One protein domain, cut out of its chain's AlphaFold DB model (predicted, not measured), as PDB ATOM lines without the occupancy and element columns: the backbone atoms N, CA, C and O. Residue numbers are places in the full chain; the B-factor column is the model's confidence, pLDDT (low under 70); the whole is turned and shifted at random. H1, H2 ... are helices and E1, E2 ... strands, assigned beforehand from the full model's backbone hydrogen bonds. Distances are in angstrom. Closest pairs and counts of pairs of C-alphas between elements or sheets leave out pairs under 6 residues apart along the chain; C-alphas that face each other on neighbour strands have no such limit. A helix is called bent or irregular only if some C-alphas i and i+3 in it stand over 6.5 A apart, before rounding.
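This is residues 59 to 197 of the 235 residues of an uncharacterized protein of Nannocystis exedens (UniProt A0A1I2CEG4). One strongly twisted sheet of six strands curls like part of a barrel, and three short helices, H1, H2 and H3, cover its hollow face. The bent strand E5 carries the last hairpin, E5 and E6, to one end of the long axis. The printed part has 139 residues, ordered H1 H2 E1 E2 E3 E4 E5 E6 H3; its class is mixed, and the antiparallel sheet runs E1 E2 E3 E4 E5 E6. It is compact, radius of gyration of the C-alphas 15.6 A, but elongated, spanning 51 by 27 by 26 A.

The strands are E1, residues 105 to 112, from C-alpha 105 at (49.072, 56.221, 39.117); E2, 118 to 125; E3, 136 to 146, 29.7 A long; E4, 151 to 158; E5, 168 to 179, 30.4 A; and E6, 182 to 185. H1 is residues 63 to 72, 14.2 A, from C-alpha 63 at (41.915, 54.803, 25.958); H2 is residues 78 to 85; H3 is residues 190 to 195, ending with C-alpha 195 at (41.139, 36.867, 31.221).

The strands form a meander, each the antiparallel neighbour of the one before, and each such pair is a hairpin. Within hydrogen-bond range are N 107 and O 123, 2.7 A; N 120 and O 141, 2.8 A; N 142 and O 155, 2.8 A; N 154 and O 172, 2.9 A; and N 177 and O 184, 2.8 A. E5 bends by 52 degrees at residue 175, pairing with E4 before 176 and with E6 from there. The helices are on the same face. H1 is over E4, height 9.3 A, and only just not over E5, where 2 of its C-alphas fall; H2 is over E1, height 8.7 A. H1 touches H2, closest C-alphas Val 66 and Leu 85, 7.6 A. H3 is over none of the strands, but only just, with 2 C-alphas on E6; its Tyr 192 and Val 185 of E6 have the closest C-alphas, 6.4 A. In H1, H2 and H3 every O i to N i+4 pair is within hydrogen-bond range.

The C-alphas of Asp 100 and Asn 180, farthest apart, are 51.6 A apart. The printed part has no cut; the link H2 to E1 is long, 19 residues. Mean pLDDT of the printed part is 87.2, under 70 at residues 130 to 133, 164 to 168 and 187.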
ATOM      1  N   GLU A  59      41.646  63.749  26.533       87.00
ATOM      2  CA  GLU A  59      43.050  63.782  26.096       87.00
ATOM      3  C   GLU A  59      44.045  63.341  27.184       87.00
ATOM      4  O   GLU A  59      45.200  63.051  26.877       87.00
ATOM      5  N   VAL A  60      43.626  63.305  28.456       89.00
ATOM      6  CA  VAL A  60      44.504  62.918  29.570       89.00
ATOM      7  C   VAL A  60      44.721  61.412  29.671       89.00
ATOM      8  O   VAL A  60      45.627  61.000  30.388       89.00
ATOM      9  N   LEU A  61      43.898  60.595  29.006       91.06
ATOM     10  CA  LEU A  61      43.989  59.139  29.005       91.06
ATOM     11  C   LEU A  61      43.733  58.622  27.593       91.06
ATOM     12  O   LEU A  61      42.609  58.673  27.113       91.06
ATOM     13  N   ASP A  62      44.749  58.065  26.943       91.12
ATOM     14  CA  ASP A  62      44.606  57.510  25.596       91.12
ATOM     15  C   ASP A  62      43.977  56.105  25.637       91.12
ATOM     16  O   ASP A  62      44.653  55.077  25.522       91.12
ATOM     17  N   LEU A  63      42.657  56.057  25.832       90.69
ATOM     18  CA  LEU A  63      41.915  54.803  25.958       90.69
ATOM     19  C   LEU A  63      41.935  53.966  24.664       90.69
ATOM     20  O   LEU A  63      41.880  52.733  24.717       90.69
ATOM     21  N   GLU A  64      42.070  54.612  23.501       89.38
ATOM     22  CA  GLU A  64      42.199  53.930  22.211       89.38
ATOM     23  C   GLU A  64      43.501  53.125  22.152       89.38
ATOM     24  O   GLU A  64      43.480  51.924  21.851       89.38
ATOM     25  N   THR A  65      44.629  53.748  22.509       90.94
ATOM     26  CA  THR A  65      45.920  53.058  22.563       90.94
ATOM     27  C   THR A  65      45.902  51.942  23.603       90.94
ATOM     28  O   THR A  65      46.367  50.838  23.309       90.94
ATOM     29  N   VAL A  66      45.313  52.167  24.781       92.19
ATOM     30  CA  VAL A  66      45.175  51.136  25.828       92.19
ATOM     31  C   VAL A  66      44.470  49.896  25.293       92.19
ATOM     32  O   VAL A  66      44.977  48.776  25.409       92.19
ATOM     33  N   ASN A  67      43.335  50.081  24.631       91.06
ATOM     34  CA  ASN A  67      42.612  48.960  24.062       91.06
ATOM     35  C   ASN A  67      43.346  48.335  22.856       91.06
ATOM     36  O   ASN A  67      43.326  47.116  22.663       91.06
ATOM     37  N   TYR A  68      44.086  49.127  22.078       91.25
ATOM     38  CA  TYR A  68      44.953  48.608  21.022       91.25
ATOM     39  C   TYR A  68      46.069  47.696  21.564       91.25
ATOM     40  O   TYR A  68      46.387  46.686  20.927       91.25
ATOM     41  N   LEU A  69      46.639  47.989  22.741       92.69
ATOM     42  CA  LEU A  69      47.634  47.128  23.403       92.69
ATOM     43  C   LEU A  69      47.057  45.745  23.720       92.69
ATOM     44  O   LEU A  69      47.721  44.732  23.463       92.69
ATOM     45  N   ILE A  70      45.818  45.712  24.217       92.56
ATOM     46  CA  ILE A  70      45.071  44.483  24.496       92.56
ATOM     47  C   ILE A  70      44.813  43.741  23.187       92.56
ATOM     48  O   ILE A  70      45.263  42.609  23.032       92.56
ATOM     49  N   LYS A  71      44.200  44.406  22.198       90.75
ATOM     50  CA  LYS A  71      43.849  43.824  20.893       90.75
ATOM     51  C   LYS A  71      45.048  43.247  20.143       90.75
ATOM     52  O   LYS A  71      44.933  42.202  19.505       90.75
ATOM     53  N   LYS A  72      46.202  43.921  20.182       90.62
ATOM     54  CA  LYS A  72      47.445  43.446  19.550       90.62
ATOM     55  C   LYS A  72      48.204  42.424  20.387       90.62
ATOM     56  O   LYS A  72      49.166  41.851  19.883       90.62
ATOM     57  N   GLY A  73      47.803  42.198  21.636       89.94
ATOM     58  CA  GLY A  73      48.475  41.273  22.542       89.94
ATOM     59  C   GLY A  73      49.871  41.717  22.944       89.94
ATOM     60  O   GLY A  73      50.738  40.880  23.186       89.94
ATOM     61  N   LYS A  74      50.099  43.035  23.010       92.62
ATOM     62  CA  LYS A  74      51.333  43.591  23.584       92.62
ATOM     63  C   LYS A  74      51.382  43.427  25.105       92.62
ATOM     64  O   LYS A  74      52.460  43.506  25.690       92.62
ATOM     65  N   VAL A  75      50.231  43.178  25.721       93.62
ATOM     66  CA  VAL A  75      50.071  42.829  27.133       93.62
ATOM     67  C   VAL A  75      49.563  41.394  27.244       93.62
ATOM     68  O   VAL A  75      48.802  40.929  26.395       93.62
ATOM     69  N   LYS A  76      50.029  40.668  28.263       93.50
ATOM     70  CA  LYS A  76      49.665  39.259  28.496       93.50
ATOM     71  C   LYS A  76      48.623  39.082  29.597       93.50
ATOM     72  O   LYS A  76      47.932  38.074  29.600       93.50
ATOM     73  N   ASP A  77      48.532  40.046  30.503       93.88
ATOM     74  CA  ASP A  77      47.681  40.045  31.688       93.88
ATOM     75  C   ASP A  77      47.412  41.496  32.133       93.88
ATOM     76  O   ASP A  77      47.971  42.444  31.564       93.88
ATOM     77  N   ALA A  78      46.539  41.685  33.129       93.50
ATOM     78  CA  ALA A  78      46.231  43.014  33.666       93.50
ATOM     79  C   ALA A  78      47.426  43.666  34.370       93.50
ATOM     80  O   ALA A  78      47.557  44.882  34.320       93.50
ATOM     81  N   GLU A  79      48.338  42.891  34.960       93.44
ATOM     82  CA  GLU A  79      49.536  43.446  35.599       93.44
ATOM     83  C   GLU A  79      50.481  44.078  34.569       93.44
ATOM     84  O   GLU A  79      51.015  45.167  34.777       93.44
ATOM     85  N   ALA A  80      50.674  43.424  33.425       93.56
ATOM     86  CA  ALA A  80      51.424  43.973  32.306       93.56
ATOM     87  C   ALA A  80      50.740  45.214  31.722       93.56
ATOM     88  O   ALA A  80      51.435  46.156  31.341       93.56
ATOM     89  N   LEU A  81      49.403  45.229  31.672       93.69
ATOM     90  CA  LEU A  81      48.636  46.399  31.245       93.69
ATOM     91  C   LEU A  81      48.818  47.572  32.214       93.69
ATOM     92  O   LEU A  81      49.195  48.654  31.779       93.69
ATOM     93  N   GLU A  82      48.662  47.345  33.517       93.44
ATOM     94  CA  GLU A  82      48.874  48.352  34.561       93.44
ATOM     95  C   GLU A  82      50.306  48.908  34.538       93.44
ATOM     96  O   GLU A  82      50.519  50.116  34.656       93.44
ATOM     97  N   LYS A  83      51.310  48.051  34.318       92.19
ATOM     98  CA  LYS A  83      52.705  48.485  34.150       92.19
ATOM     99  C   LYS A  83      52.905  49.359  32.916       92.19
ATOM    100  O   LYS A  83      53.712  50.282  32.977       92.19
ATOM    101  N   GLN A  84      52.228  49.065  31.805       92.56
ATOM    102  CA  GLN A  84      52.320  49.884  30.594       92.56
ATOM    103  C   GLN A  84      51.609  51.225  30.763       92.56
ATOM    104  O   GLN A  84      52.192  52.240  30.392       92.56
ATOM    105  N   LEU A  85      50.427  51.242  31.389       92.56
ATOM    106  CA  LEU A  85      49.716  52.470  31.756       92.56
ATOM    107  C   LEU A  85      50.606  53.388  32.593       92.56
ATOM    108  O   LEU A  85      50.826  54.540  32.245       92.56
ATOM    109  N   ASN A  86      51.217  52.848  33.645       92.56
ATOM    110  CA  ASN A  86      52.051  53.623  34.561       92.56
ATOM    111  C   ASN A  86      53.491  53.855  34.075       92.56
ATOM    112  O   ASN A  86      54.328  54.340  34.840       92.56
ATOM    113  N   ASN A  87      53.823  53.501  32.830       89.62
ATOM    114  CA  ASN A  87      55.163  53.711  32.305       89.62
ATOM    115  C   ASN A  87      55.313  55.148  31.774       89.62
ATOM    116  O   ASN A  87      54.734  55.480  30.736       89.62
ATOM    117  N   PRO A  88      56.181  55.988  32.375       84.75
ATOM    118  CA  PRO A  88      56.369  57.371  31.927       84.75
ATOM    119  C   PRO A  88      56.939  57.481  30.503       84.75
ATOM    120  O   PRO A  88      56.914  58.559  29.910       84.75
ATOM    121  N   LYS A  89      57.481  56.389  29.943       87.88
ATOM    122  CA  LYS A  89      58.013  56.356  28.572       87.88
ATOM    123  C   LYS A  89      56.925  56.252  27.507       87.88
ATOM    124  O   LYS A  89      57.102  56.825  26.438       87.88
ATOM    125  N   GLU A  90      55.846  55.528  27.796       84.94
ATOM    126  CA  GLU A  90      54.755  55.294  26.839       84.94
ATOM    127  C   GLU A  90      53.772  56.472  26.808       84.94
ATOM    128  O   GLU A  90      53.076  56.647  25.815       84.94
ATOM    129  N   LYS A  91      53.756  57.312  27.861       87.81
ATOM    130  CA  LYS A  91      52.919  58.525  27.972       87.81
ATOM    131  C   LYS A  91      51.441  58.268  27.638       87.81
ATOM    132  O   LYS A  91      50.812  59.075  26.960       87.81
ATOM    133  N   LEU A  92      50.901  57.145  28.117       89.62
ATOM    134  CA  LEU A  92      49.507  56.753  27.875       89.62
ATOM    135  C   LEU A  92      48.504  57.615  28.649       89.62
ATOM    136  O   LEU A  92      47.333  57.677  28.279       89.62
ATOM    137  N   HIS A  93      48.958  58.291  29.704       92.25
ATOM    138  CA  HIS A  93      48.156  59.259  30.435       92.25
ATOM    139  C   HIS A  93      48.995  60.416  30.980       92.25
ATOM    140  O   HIS A  93      50.210  60.310  31.166       92.25
ATOM    141  N   THR A  94      48.320  61.531  31.243       92.12
ATOM    142  CA  THR A  94      48.879  62.771  31.807       92.12
ATOM    143  C   THR A  94      48.074  63.268  33.012       92.12
ATOM    144  O   THR A  94      48.065  64.456  33.320       92.12
ATOM    145  N   ILE A  95      47.380  62.350  33.685       90.38
ATOM    146  CA  ILE A  95      46.480  62.648  34.800       90.38
ATOM    147  C   ILE A  95      47.270  63.122  36.027       90.38
ATOM    148  O   ILE A  95      48.191  62.439  36.469       90.38
ATOM    149  N   ASP A  96      46.863  64.272  36.561       90.81
ATOM    150  CA  ASP A  96      47.318  64.885  37.812       90.81
ATOM    151  C   ASP A  96      46.086  65.544  38.463       90.81
ATOM    152  O   ASP A  96      45.680  66.650  38.099       90.81
ATOM    153  N   ILE A  97      45.397  64.793  39.324       88.31
ATOM    154  CA  ILE A  97      44.133  65.174  39.971       88.31
ATOM    155  C   ILE A  97      44.384  66.085  41.171       88.31
ATOM    156  O   ILE A  97      43.537  66.919  41.494       88.31
ATOM    157  N   ASP A  98      45.514  65.918  41.860       85.56
ATOM    158  CA  ASP A  98      45.847  66.718  43.038       85.56
ATOM    159  C   ASP A  98      46.685  67.967  42.730       85.56
ATOM    160  O   ASP A  98      46.852  68.819  43.608       85.56
ATOM    161  N   GLY A  99      47.117  68.126  41.478       85.12
ATOM    162  CA  GLY A  99      47.806  69.308  40.975       85.12
ATOM    163  C   GLY A  99      49.214  69.460  41.539       85.12
ATOM    164  O   GLY A  99      49.724  70.584  41.606       85.12
ATOM    165  N   ASP A 100      49.837  68.371  41.997       84.06
ATOM    166  CA  ASP A 100      51.169  68.409  42.598       84.06
ATOM    167  C   ASP A 100      52.307  68.378  41.556       84.06
ATOM    168  O   ASP A 100      53.493  68.459  41.908       84.06
ATOM    169  N   GLY A 101      51.950  68.308  40.268       86.50
ATOM    170  CA  GLY A 101      52.870  68.265  39.141       86.50
ATOM    171  C   GLY A 101      53.480  66.885  38.902       86.50
ATOM    172  O   GLY A 101      54.373  66.759  38.054       86.50
ATOM    173  N   LYS A 102      53.050  65.851  39.636       88.44
ATOM    174  CA  LYS A 102      53.400  64.456  39.370       88.44
ATOM    175  C   LYS A 102      52.218  63.745  38.733       88.44
ATOM    176  O   LYS A 102      51.066  63.999  39.035       88.44
ATOM    177  N   LEU A 103      52.541  62.802  37.855       90.25
ATOM    178  CA  LEU A 103      51.521  61.948  37.269       90.25
ATOM    179  C   LEU A 103      50.981  60.991  38.327       90.25
ATOM    180  O   LEU A 103      51.746  60.253  38.963       90.25
ATOM    181  N   ASP A 104      49.663  60.978  38.448       90.94
ATOM    182  CA  ASP A 104      48.948  60.020  39.264       90.94
ATOM    183  C   ASP A 104      49.063  58.619  38.674       90.94
ATOM    184  O   ASP A 104      49.234  58.419  37.464       90.94
ATOM    185  N   LYS A 105      48.974  57.615  39.544       90.88
ATOM    186  CA  LYS A 105      49.072  56.221  39.117       90.88
ATOM    187  C   LYS A 105      47.684  55.651  38.854       90.88
ATOM    188  O   LYS A 105      46.760  55.898  39.622       90.88
ATOM    189  N   ILE A 106      47.559  54.848  37.803       92.50
ATOM    190  CA  ILE A 106      46.328  54.137  37.456       92.50
ATOM    191  C   ILE A 106      46.395  52.721  38.020       92.50
ATOM    192  O   ILE A 106      47.338  51.982  37.745       92.50
ATOM    193  N   GLN A 107      45.391  52.350  38.798       93.50
ATOM    194  CA  GLN A 107      45.145  51.018  39.323       93.50
ATOM    195  C   GLN A 107      44.043  50.363  38.498       93.50
ATOM    196  O   GLN A 107      42.999  50.968  38.264       93.50
ATOM    197  N   ILE A 108      44.252  49.118  38.088       94.69
ATOM    198  CA  ILE A 108      43.223  48.313  37.438       94.69
ATOM    199  C   ILE A 108      42.533  47.452  38.494       94.69
ATOM    200  O   ILE A 108      43.180  46.681  39.208       94.69
ATOM    201  N   VAL A 109      41.211  47.552  38.568       93.75
ATOM    202  CA  VAL A 109      40.364  46.694  39.398       93.75
ATOM    203  C   VAL A 109      39.488  45.852  38.480       93.75
ATOM    204  O   VAL A 109      38.734  46.370  37.665       93.75
ATOM    205  N   GLU A 110      39.608  44.534  38.584       94.12
ATOM    206  CA  GLU A 110      38.753  43.598  37.865       94.12
ATOM    207  C   GLU A 110      37.480  43.328  38.666       94.12
ATOM    208  O   GLU A 110      37.523  42.806  39.781       94.12
ATOM    209  N   VAL A 111      36.340  43.606  38.049       93.12
ATOM    210  CA  VAL A 111      35.015  43.291  38.569       93.12
ATOM    211  C   VAL A 111      34.418  42.170  37.729       93.12
ATOM    212  O   VAL A 111      34.211  42.308  36.524       93.12
ATOM    213  N   LYS A 112      34.129  41.040  38.376       91.69
ATOM    214  CA  LYS A 112      33.411  39.921  37.757       91.69
ATOM    215  C   LYS A 112      31.916  40.127  37.952       91.69
ATOM    216  O   LYS A 112      31.436  40.130  39.086       91.69
ATOM    217  N   LYS A 113      31.193  40.298  36.853       91.69
ATOM    218  CA  LYS A 113      29.740  40.464  36.834       91.69
ATOM    219  C   LYS A 113      29.042  39.122  36.558       91.69
ATOM    220  O   LYS A 113      29.690  38.135  36.197       91.69
ATOM    221  N   PRO A 114      27.709  39.050  36.741       85.12
ATOM    222  CA  PRO A 114      26.917  37.927  36.250       85.12
ATOM    223  C   PRO A 114      27.115  37.709  34.739       85.12
ATOM    224  O   PRO A 114      27.497  38.629  34.023       85.12
ATOM    225  N   ASN A 115      26.816  36.504  34.245       86.06
ATOM    226  CA  ASN A 115      26.938  36.122  32.825       86.06
ATOM    227  C   ASN A 115      28.369  36.089  32.260       86.06
ATOM    228  O   ASN A 115      28.547  36.191  31.050       86.06
ATOM    229  N   ASP A 116      29.373  35.897  33.117       86.94
ATOM    230  CA  ASP A 116      30.792  35.836  32.735       86.94
ATOM    231  C   ASP A 116      31.337  37.147  32.132       86.94
ATOM    232  O   ASP A 116      32.400  37.148  31.511       86.94
ATOM    233  N   GLU A 117      30.635  38.269  32.326       92.69
ATOM    234  CA  GLU A 117      31.134  39.599  31.980       92.69
ATOM    235  C   GLU A 117      32.234  40.012  32.965       92.69
ATOM    236  O   GLU A 117      32.110  39.867  34.187       92.69
ATOM    237  N   ILE A 118      33.331  40.533  32.424       93.62
ATOM    238  CA  ILE A 118      34.461  41.033  33.203       93.62
ATOM    239  C   ILE A 118      34.639  42.504  32.868       93.62
ATOM    240  O   ILE A 118      34.702  42.864  31.698       93.62
ATOM    241  N   VAL A 119      34.751  43.347  33.887       95.06
ATOM    242  CA  VAL A 119      34.976  44.784  33.722       95.06
ATOM    243  C   VAL A 119      36.273  45.170  34.389       95.06
ATOM    244  O   VAL A 119      36.521  44.801  35.533       95.06
ATOM    245  N   PHE A 120      37.109  45.906  33.672       96.62
ATOM    246  CA  PHE A 120      38.270  46.564  34.248       96.62
ATOM    247  C   PHE A 120      37.921  48.010  34.542       96.62
ATOM    248  O   PHE A 120      37.704  48.805  33.630       96.62
ATOM    249  N   GLU A 121      37.890  48.333  35.824       94.50
ATOM    250  CA  GLU A 121      37.741  49.682  36.336       94.50
ATOM    251  C   GLU A 121      39.136  50.297  36.476       94.50
ATOM    252  O   GLU A 121      40.017  49.745  37.142       94.50
ATOM    253  N   LEU A 122      39.365  51.422  35.800       94.75
ATOM    254  CA  LEU A 122      40.622  52.158  35.868       94.75
ATOM    255  C   LEU A 122      40.474  53.261  36.913       94.75
ATOM    256  O   LEU A 122      39.797  54.265  36.687       94.75
ATOM    257  N   HIS A 123      41.120  53.064  38.054       92.69
ATOM    258  CA  HIS A 123      41.115  53.968  39.195       92.69
ATOM    259  C   HIS A 123      42.397  54.787  39.227       92.69
ATOM    260  O   HIS A 123      43.490  54.238  39.272       92.69
ATOM    261  N   VAL A 124      42.291  56.103  39.261       91.81
ATOM    262  CA  VAL A 124      43.435  56.984  39.477       91.81
ATOM    263  C   VAL A 124      43.645  57.177  40.969       91.81
ATOM    264  O   VAL A 124      42.700  57.490  41.691       91.81
ATOM    265  N   ILE A 125      44.885  57.003  41.424       89.50
ATOM    266  CA  ILE A 125      45.313  57.263  42.798       89.50
ATOM    267  C   ILE A 125      46.122  58.566  42.818       89.50
ATOM    268  O   ILE A 125      47.220  58.576  42.245       89.50
ATOM    269  N   PRO A 126      45.629  59.620  43.498       87.62
ATOM    270  CA  PRO A 126      46.351  60.873  43.669       87.62
ATOM    271  C   PRO A 126      47.731  60.645  44.282       87.62
ATOM    272  O   PRO A 126      47.873  59.944  45.288       87.62
ATOM    273  N   SER A 127      48.764  61.244  43.705       84.06
ATOM    274  CA  SER A 127      50.148  61.017  44.112       84.06
ATOM    275  C   SER A 127      50.443  61.521  45.539       84.06
ATOM    276  O   SER A 127      51.271  60.946  46.262       84.06
ATOM    277  N   SER A 128      49.717  62.550  45.987       75.75
ATOM    278  CA  SER A 128      49.790  63.144  47.325       75.75
ATOM    279  C   SER A 128      49.050  62.340  48.398       75.75
ATOM    280  O   SER A 128      49.436  62.388  49.572       75.75
ATOM    281  N   LYS A 129      48.019  61.565  48.027       72.25
ATOM    282  CA  LYS A 129      47.173  60.805  48.961       72.25
ATOM    283  C   LYS A 129      47.410  59.310  48.796       72.25
ATOM    284  O   LYS A 129      46.981  58.680  47.842       72.25
ATOM    285  N   LYS A 130      48.053  58.707  49.794       66.25
ATOM    286  CA  LYS A 130      48.427  57.279  49.782       66.25
ATOM    287  C   LYS A 130      47.283  56.323  50.143       66.25
ATOM    288  O   LYS A 130      47.520  55.128  50.308       66.25
ATOM    289  N   GLU A 131      46.074  56.839  50.329       65.06
ATOM    290  CA  GLU A 131      44.922  56.063  50.784       65.06
ATOM    291  C   GLU A 131      44.092  55.580  49.596       65.06
ATOM    292  O   GLU A 131      43.739  56.362  48.714       65.06
ATOM    293  N   LYS A 132      43.749  54.286  49.608       61.56
ATOM    294  CA  LYS A 132      42.941  53.621  48.571       61.56
ATOM    295  C   LYS A 132      41.524  54.192  48.448       61.56
ATOM    296  O   LYS A 132      40.874  53.998  47.428       61.56
ATOM    297  N   ASP A 133      41.070  54.921  49.460       67.69
ATOM    298  CA  ASP A 133      39.721  55.483  49.509       67.69
ATOM    299  C   ASP A 133      39.601  56.795  48.713       67.69
ATOM    300  O   ASP A 133      38.498  57.258  48.445       67.69
ATOM    301  N   ASN A 134      40.727  57.376  48.279       73.75
ATOM    302  CA  ASN A 134      40.762  58.575  47.437       73.75
ATOM    303  C   ASN A 134      41.000  58.236  45.958       73.75
ATOM    304  O   ASN A 134      41.683  58.986  45.267       73.75
ATOM    305  N   THR A 135      40.492  57.102  45.472       85.56
ATOM    306  CA  THR A 135      40.596  56.785  44.043       85.56
ATOM    307  C   THR A 135      39.494  57.461  43.233       85.56
ATOM    308  O   THR A 135      38.349  57.546  43.676       85.56
ATOM    309  N   LEU A 136      39.828  57.922  42.025       90.00
ATOM    310  CA  LEU A 136      38.855  58.414  41.050       90.00
ATOM    311  C   LEU A 136      38.749  57.426  39.890       90.00
ATOM    312  O   LEU A 136      39.735  57.146  39.216       90.00
ATOM    313  N   LEU A 137      37.553  56.912  39.636       91.38
ATOM    314  CA  LEU A 137      37.283  56.056  38.485       91.38
ATOM    315  C   LEU A 137      37.241  56.900  37.211       91.38
ATOM    316  O   LEU A 137      36.445  57.834  37.132       91.38
ATOM    317  N   VAL A 138      38.092  56.582  36.231       92.31
ATOM    318  CA  VAL A 138      38.256  57.392  35.007       92.31
ATOM    319  C   VAL A 138      37.846  56.684  33.724       92.31
ATOM    320  O   VAL A 138      37.487  57.347  32.752       92.31
ATOM    321  N   ALA A 139      37.873  55.354  33.698       93.38
ATOM    322  CA  ALA A 139      37.475  54.578  32.531       93.38
ATOM    323  C   ALA A 139      37.087  53.144  32.901       93.38
ATOM    324  O   ALA A 139      37.465  52.625  33.954       93.38
ATOM    325  N   PHE A 140      36.372  52.514  31.978       93.81
ATOM    326  CA  PHE A 140      35.941  51.128  32.012       93.81
ATOM    327  C   PHE A 140      36.413  50.411  30.751       93.81
ATOM    328  O   PHE A 140      36.390  50.983  29.657       93.81
ATOM    329  N   ILE A 141      36.809  49.150  30.898       94.94
ATOM    330  CA  ILE A 141      36.985  48.225  29.779       94.94
ATOM    331  C   ILE A 141      36.131  46.991  30.061       94.94
ATOM    332  O   ILE A 141      36.465  46.184  30.928       94.94
ATOM    333  N   ASP A 142      35.024  46.866  29.343       94.44
ATOM    334  CA  ASP A 142      34.070  45.774  29.463       94.44
ATOM    335  C   ASP A 142      34.427  44.647  28.491       94.44
ATOM    336  O   ASP A 142      34.657  44.868  27.300       94.44
ATOM    337  N   PHE A 143      34.422  43.420  28.998       94.19
ATOM    338  CA  PHE A 143      34.605  42.184  28.250       94.19
ATOM    339  C   PHE A 143      33.345  41.336  28.422       94.19
ATOM    340  O   PHE A 143      33.197  40.614  29.410       94.19
ATOM    341  N   ALA A 144      32.426  41.437  27.464       93.81
ATOM    342  CA  ALA A 144      31.121  40.791  27.513       93.81
ATOM    343  C   ALA A 144      31.058  39.615  26.518       93.81
ATOM    344  O   ALA A 144      30.985  39.835  25.304       93.81
ATOM    345  N   PRO A 145      31.117  38.355  26.987       92.19
ATOM    346  CA  PRO A 145      30.971  37.193  26.121       92.19
ATOM    347  C   PRO A 145      29.503  36.995  25.717       92.19
ATOM    348  O   PRO A 145      28.653  36.636  26.528       92.19
ATOM    349  N   ASP A 146      29.210  37.159  24.433       91.44
ATOM    350  CA  ASP A 146      27.931  36.811  23.831       91.44
ATOM    351  C   ASP A 146      27.950  35.349  23.357       91.44
ATOM    352  O   ASP A 146      28.493  34.988  22.307       91.44
ATOM    353  N   LYS A 147      27.325  34.486  24.164       88.62
ATOM    354  CA  LYS A 147      27.198  33.045  23.903       88.62
ATOM    355  C   LYS A 147      26.200  32.726  22.785       88.62
ATOM    356  O   LYS A 147      26.225  31.617  22.259       88.62
ATOM    357  N   THR A 148      25.325  33.664  22.422       89.06
ATOM    358  CA  THR A 148      24.358  33.498  21.333       89.06
ATOM    359  C   THR A 148      25.027  33.740  19.985       89.06
ATOM    360  O   THR A 148      24.839  32.952  19.060       89.06
ATOM    361  N   THR A 149      25.845  34.789  19.877       90.12
ATOM    362  CA  THR A 149      26.582  35.100  18.638       90.12
ATOM    363  C   THR A 149      27.976  34.474  18.574       90.12
ATOM    364  O   THR A 149      28.614  34.533  17.523       90.12
ATOM    365  N   ASN A 150      28.434  33.826  19.652       90.81
ATOM    366  CA  ASN A 150      29.786  33.277  19.791       90.81
ATOM    367  C   ASN A 150      30.866  34.348  19.581       90.81
ATOM    368  O   ASN A 150      31.892  34.117  18.932       90.81
ATOM    369  N   THR A 151      30.645  35.531  20.153       92.12
ATOM    370  CA  THR A 151      31.614  36.627  20.115       92.12
ATOM    371  C   THR A 151      31.854  37.217  21.500       92.12
ATOM    372  O   THR A 151      30.969  37.267  22.339       92.12
ATOM    373  N   LEU A 152      33.083  37.640  21.766       91.25
ATOM    374  CA  LEU A 152      33.449  38.491  22.885       91.25
ATOM    375  C   LEU A 152      33.373  39.934  22.409       91.25
ATOM    376  O   LEU A 152      34.165  40.333  21.553       91.25
ATOM    377  N   VAL A 153      32.446  40.691  22.977       92.06
ATOM    378  CA  VAL A 153      32.303  42.122  22.738       92.06
ATOM    379  C   VAL A 153      33.194  42.849  23.735       92.06
ATOM    380  O   VAL A 153      33.051  42.670  24.946       92.06
ATOM    381  N   VAL A 154      34.136  43.640  23.232       92.38
ATOM    382  CA  VAL A 154      35.051  44.422  24.062       92.38
ATOM    383  C   VAL A 154      34.752  45.899  23.868       92.38
ATOM    384  O   VAL A 154      34.893  46.419  22.758       92.38
ATOM    385  N   LYS A 155      34.361  46.568  24.953       92.56
ATOM    386  CA  LYS A 155      33.988  47.985  24.954       92.56
ATOM    387  C   LYS A 155      34.881  48.768  25.892       92.56
ATOM    388  O   LYS A 155      35.128  48.333  27.008       92.56
ATOM    389  N   ALA A 156      35.362  49.918  25.443       92.19
ATOM    390  CA  ALA A 156      36.118  50.838  26.282       92.19
ATOM    391  C   ALA A 156      35.376  52.173  26.376       92.19
ATOM    392  O   ALA A 156      35.062  52.789  25.351       92.19
ATOM    393  N   THR A 157      35.102  52.597  27.607       91.62
ATOM    394  CA  THR A 157      34.188  53.700  27.921       91.62
ATOM    395  C   THR A 157      34.838  54.621  28.950       91.62
ATOM    396  O   THR A 157      35.407  54.140  29.929       91.62
ATOM    397  N   TYR A 158      34.758  55.940  28.772       91.50
ATOM    398  CA  TYR A 158      35.191  56.870  29.822       91.50
ATOM    399  C   TYR A 158      34.182  56.913  30.976       91.50
ATOM    400  O   TYR A 158      32.978  56.747  30.779       91.50
ATOM    401  N   ALA A 159      34.669  57.158  32.191       89.94
ATOM    402  CA  ALA A 159      33.802  57.385  33.338       89.94
ATOM    403  C   ALA A 159      33.158  58.786  33.289       89.94
ATOM    404  O   ALA A 159      33.709  59.689  32.656       89.94
ATOM    405  N   PRO A 160      32.035  59.016  34.001       86.12
ATOM    406  CA  PRO A 160      31.317  60.297  33.970       86.12
ATOM    407  C   PRO A 160      32.125  61.532  34.406       86.12
ATOM    408  O   PRO A 160      31.713  62.655  34.130       86.12
ATOM    409  N   CYS A 161      33.261  61.350  35.087       82.62
ATOM    410  CA  CYS A 161      34.170  62.439  35.457       82.62
ATOM    411  C   CYS A 161      34.957  63.010  34.259       82.62
ATOM    412  O   CYS A 161      35.545  64.087  34.362       82.62
ATOM    413  N   VAL A 162      34.971  62.313  33.117       83.94
ATOM    414  CA  VAL A 162      35.619  62.757  31.881       83.94
ATOM    415  C   VAL A 162      34.581  63.438  30.992       83.94
ATOM    416  O   VAL A 162      33.621  62.811  30.546       83.94
ATOM    417  N   ILE A 163      34.760  64.729  30.712       79.44
ATOM    418  CA  ILE A 163      33.777  65.528  29.968       79.44
ATOM    419  C   ILE A 163      34.198  65.694  28.510       79.44
ATOM    420  O   ILE A 163      35.340  66.045  28.215       79.44
ATOM    421  N   GLY A 164      33.231  65.548  27.599       67.44
ATOM    422  CA  GLY A 164      33.330  66.059  26.230       67.44
ATOM    423  C   GLY A 164      33.491  65.019  25.124       67.44
ATOM    424  O   GLY A 164      33.701  65.431  23.987       67.44
ATOM    425  N   TYR A 165      33.404  63.715  25.409       58.94
ATOM    426  CA  TYR A 165      33.434  62.654  24.388       58.94
ATOM    427  C   TYR A 165      32.186  61.778  24.459       58.94
ATOM    428  O   TYR A 165      31.599  61.609  25.531       58.94
ATOM    429  N   ASP A 166      31.811  61.206  23.311       58.31
ATOM    430  CA  ASP A 166      30.863  60.099  23.263       58.31
ATOM    431  C   ASP A 166      31.363  58.994  24.196       58.31
ATOM    432  O   ASP A 166      32.538  58.626  24.185       58.31
ATOM    433  N   THR A 167      30.469  58.486  25.041       65.19
ATOM    434  CA  THR A 167      30.803  57.563  26.131       65.19
ATOM    435  C   THR A 167      31.577  56.332  25.659       65.19
ATOM    436  O   THR A 167      32.390  55.824  26.419       65.19
ATOM    437  N   ILE A 168      31.389  55.875  24.416       63.06
ATOM    438  CA  ILE A 168      32.048  54.684  23.864       63.06
ATOM    439  C   ILE A 168      33.180  55.107  22.926       63.06
ATOM    440  O   ILE A 168      32.937  55.642  21.847       63.06
ATOM    441  N   VAL A 169      34.417  54.806  23.318       70.38
ATOM    442  CA  VAL A 169      35.620  55.137  22.537       70.38
ATOM    443  C   VAL A 169      35.973  54.012  21.571       70.38
ATOM    444  O   VAL A 169      36.529  54.245  20.500       70.38
ATOM    445  N   TYR A 170      35.659  52.770  21.943       77.62
ATOM    446  CA  TYR A 170      36.031  51.613  21.147       77.62
ATOM    447  C   TYR A 170      35.075  50.445  21.358       77.62
ATOM    448  O   TYR A 170      34.768  50.102  22.497       77.62
ATOM    449  N   ASP A 171      34.676  49.805  20.258       87.06
ATOM    450  CA  ASP A 171      33.851  48.596  20.241       87.06
ATOM    451  C   ASP A 171      34.377  47.625  19.170       87.06
ATOM    452  O   ASP A 171      34.635  48.011  18.024       87.06
ATOM    453  N   TYR A 172      34.610  46.370  19.550       86.50
ATOM    454  CA  TYR A 172      35.013  45.307  18.636       86.50
ATOM    455  C   TYR A 172      34.668  43.930  19.174       86.50
ATOM    456  O   TYR A 172      34.643  43.686  20.378       86.50
ATOM    457  N   ASN A 173      34.526  43.003  18.230       89.44
ATOM    458  CA  ASN A 173      34.175  41.624  18.510       89.44
ATOM    459  C   ASN A 173      35.365  40.697  18.252       89.44
ATOM    460  O   ASN A 173      36.083  40.842  17.257       89.44
ATOM    461  N   VAL A 174      35.550  39.719  19.134       87.12
ATOM    462  CA  VAL A 174      36.539  38.643  19.004       87.12
ATOM    463  C   VAL A 174      35.796  37.305  19.006       87.12
ATOM    464  O   VAL A 174      34.983  37.083  19.893       87.12
ATOM    465  N   PRO A 175      36.016  36.399  18.043       88.44
ATOM    466  CA  PRO A 175      35.305  35.122  18.019       88.44
ATOM    467  C   PRO A 175      35.652  34.257  19.241       88.44
ATOM    468  O   PRO A 175      36.820  34.131  19.622       88.44
ATOM    469  N   ILE A 176      34.634  33.632  19.834       90.69
ATOM    470  CA  ILE A 176      34.775  32.703  20.960       90.69
ATOM    471  C   ILE A 176      34.111  31.365  20.650       90.69
ATOM    472  O   ILE A 176      33.214  31.267  19.821       90.69
ATOM    473  N   VAL A 177      34.532  30.324  21.356       87.06
ATOM    474  CA  VAL A 177      33.876  29.021  21.391       87.06
ATOM    475  C   VAL A 177      33.590  28.680  22.842       87.06
ATOM    476  O   VAL A 177      34.477  28.717  23.692       87.06
ATOM    477  N   VAL A 178      32.342  28.326  23.127       84.00
ATOM    478  CA  VAL A 178      31.930  27.876  24.457       84.00
ATOM    479  C   VAL A 178      32.039  26.354  24.511       84.00
ATOM    480  O   VAL A 178      31.328  25.649  23.799       84.00
ATOM    481  N   GLN A 179      32.935  25.832  25.351       82.69
ATOM    482  CA  GLN A 179      33.129  24.394  25.559       82.69
ATOM    483  C   GLN A 179      32.854  24.047  27.016       82.69
ATOM    484  O   GLN A 179      33.538  24.552  27.898       82.69
ATOM    485  N   ASN A 180      31.879  23.174  27.291       79.06
ATOM    486  CA  ASN A 180      31.581  22.707  28.654       79.06
ATOM    487  C   ASN A 180      31.450  23.862  29.668       79.06
ATOM    488  O   ASN A 180      32.042  23.829  30.743       79.06
ATOM    489  N   ASN A 181      30.715  24.913  29.288       75.81
ATOM    490  CA  ASN A 181      30.527  26.129  30.086       75.81
ATOM    491  C   ASN A 181      31.802  26.974  30.320       75.81
ATOM    492  O   ASN A 181      31.790  27.886  31.138       75.81
ATOM    493  N   THR A 182      32.885  26.695  29.591       79.50
ATOM    494  CA  THR A 182      34.130  27.475  29.570       79.50
ATOM    495  C   THR A 182      34.204  28.287  28.282       79.50
ATOM    496  O   THR A 182      33.991  27.752  27.192       79.50
ATOM    497  N   ILE A 183      34.514  29.577  28.394       82.38
ATOM    498  CA  ILE A 183      34.723  30.455  27.241       82.38
ATOM    499  C   ILE A 183      36.163  30.292  26.762       82.38
ATOM    500  O   ILE A 183      37.111  30.545  27.501       82.38
ATOM    501  N   VAL A 184      36.324  29.883  25.508       81.62
ATOM    502  CA  VAL A 184      37.619  29.775  24.841       81.62
ATOM    503  C   VAL A 184      37.652  30.794  23.715       81.62
ATOM    504  O   VAL A 184      36.879  30.706  22.768       81.62
ATOM    505  N   VAL A 185      38.556  31.765  23.792       82.06
ATOM    506  CA  VAL A 185      38.708  32.757  22.722       82.06
ATOM    507  C   VAL A 185      39.501  32.139  21.570       82.06
ATOM    508  O   VAL A 185      40.671  31.781  21.725       82.06
ATOM    509  N   THR A 186      38.851  31.955  20.418       75.06
ATOM    510  CA  THR A 186      39.438  31.264  19.264       75.06
ATOM    511  C   THR A 186      40.183  32.238  18.378       75.06
ATOM    512  O   THR A 186      39.594  32.919  17.545       75.06
ATOM    513  N   GLY A 187      41.502  32.271  18.536       68.75
ATOM    514  CA  GLY A 187      42.331  33.251  17.852       68.75
ATOM    515  C   GLY A 187      42.283  34.586  18.585       68.75
ATOM    516  O   GLY A 187      41.233  35.176  18.820       68.75
ATOM    517  N   GLY A 188      43.455  35.056  18.988       74.81
ATOM    518  CA  GLY A 188      43.585  36.292  19.731       74.81
ATOM    519  C   GLY A 188      44.840  36.312  20.603       74.81
ATOM    520  O   GLY A 188      45.537  35.303  20.732       74.81
ATOM    521  N   PRO A 189      45.146  37.475  21.186       86.38
ATOM    522  CA  PRO A 189      46.146  37.650  22.228       86.38
ATOM    523  C   PRO A 189      46.047  36.640  23.372       86.38
ATOM    524  O   PRO A 189      44.952  36.314  23.829       86.38
ATOM    525  N   ALA A 190      47.201  36.262  23.932       86.69
ATOM    526  CA  ALA A 190      47.282  35.466  25.162       86.69
ATOM    527  C   ALA A 190      46.502  36.096  26.335       86.69
ATOM    528  O   ALA A 190      46.010  35.375  27.201       86.69
ATOM    529  N   PHE A 191      46.339  37.424  26.310       92.38
ATOM    530  CA  PHE A 191      45.539  38.189  27.262       92.38
ATOM    531  C   PHE A 191      44.137  37.612  27.473       92.38
ATOM    532  O   PHE A 191      43.716  37.449  28.613       92.38
ATOM    533  N   TYR A 192      43.426  37.233  26.407       90.38
ATOM    534  CA  TYR A 192      42.060  36.720  26.545       90.38
ATOM    535  C   TYR A 192      41.998  35.326  27.170       90.38
ATOM    536  O   TYR A 192      41.056  35.017  27.894       90.38
ATOM    537  N   GLY A 193      43.020  34.497  26.941       88.19
ATOM    538  CA  GLY A 193      43.141  33.213  27.630       88.19
ATOM    539  C   GLY A 193      43.359  33.396  29.132       88.19
ATOM    540  O   GLY A 193      42.765  32.684  29.936       88.19
ATOM    541  N   TRP A 194      44.167  34.386  29.520       92.12
ATOM    542  CA  TRP A 194      44.360  34.753  30.925       92.12
ATOM    543  C   TRP A 194      43.106  35.393  31.551       92.12
ATOM    544  O   TRP A 194      42.818  35.158  32.729       92.12
ATOM    545  N   LEU A 195      42.345  36.170  30.773       90.62
ATOM    546  CA  LEU A 195      41.139  36.867  31.221       90.62
ATOM    547  C   LEU A 195      40.068  35.886  31.731       90.62
ATOM    548  O   LEU A 195      39.547  36.081  32.825       90.62
ATOM    549  N   PHE A 196      39.808  34.805  30.988       89.19
ATOM    550  CA  PHE A 196      38.792  33.794  31.327       89.19
ATOM    551  C   PHE A 196      39.333  32.582  32.105       89.19
ATOM    552  O   PHE A 196      38.599  31.627  32.360       89.19
ATOM    553  N   ALA A 197      40.606  32.595  32.506       88.31
ATOM    554  CA  ALA A 197      41.163  31.539  33.344       88.31
ATOM    555  C   ALA A 197      40.512  31.528  34.741       88.31
ATOM    556  O   ALA A 197      40.141  32.567  35.294       88.31
TER     557      ALA A 197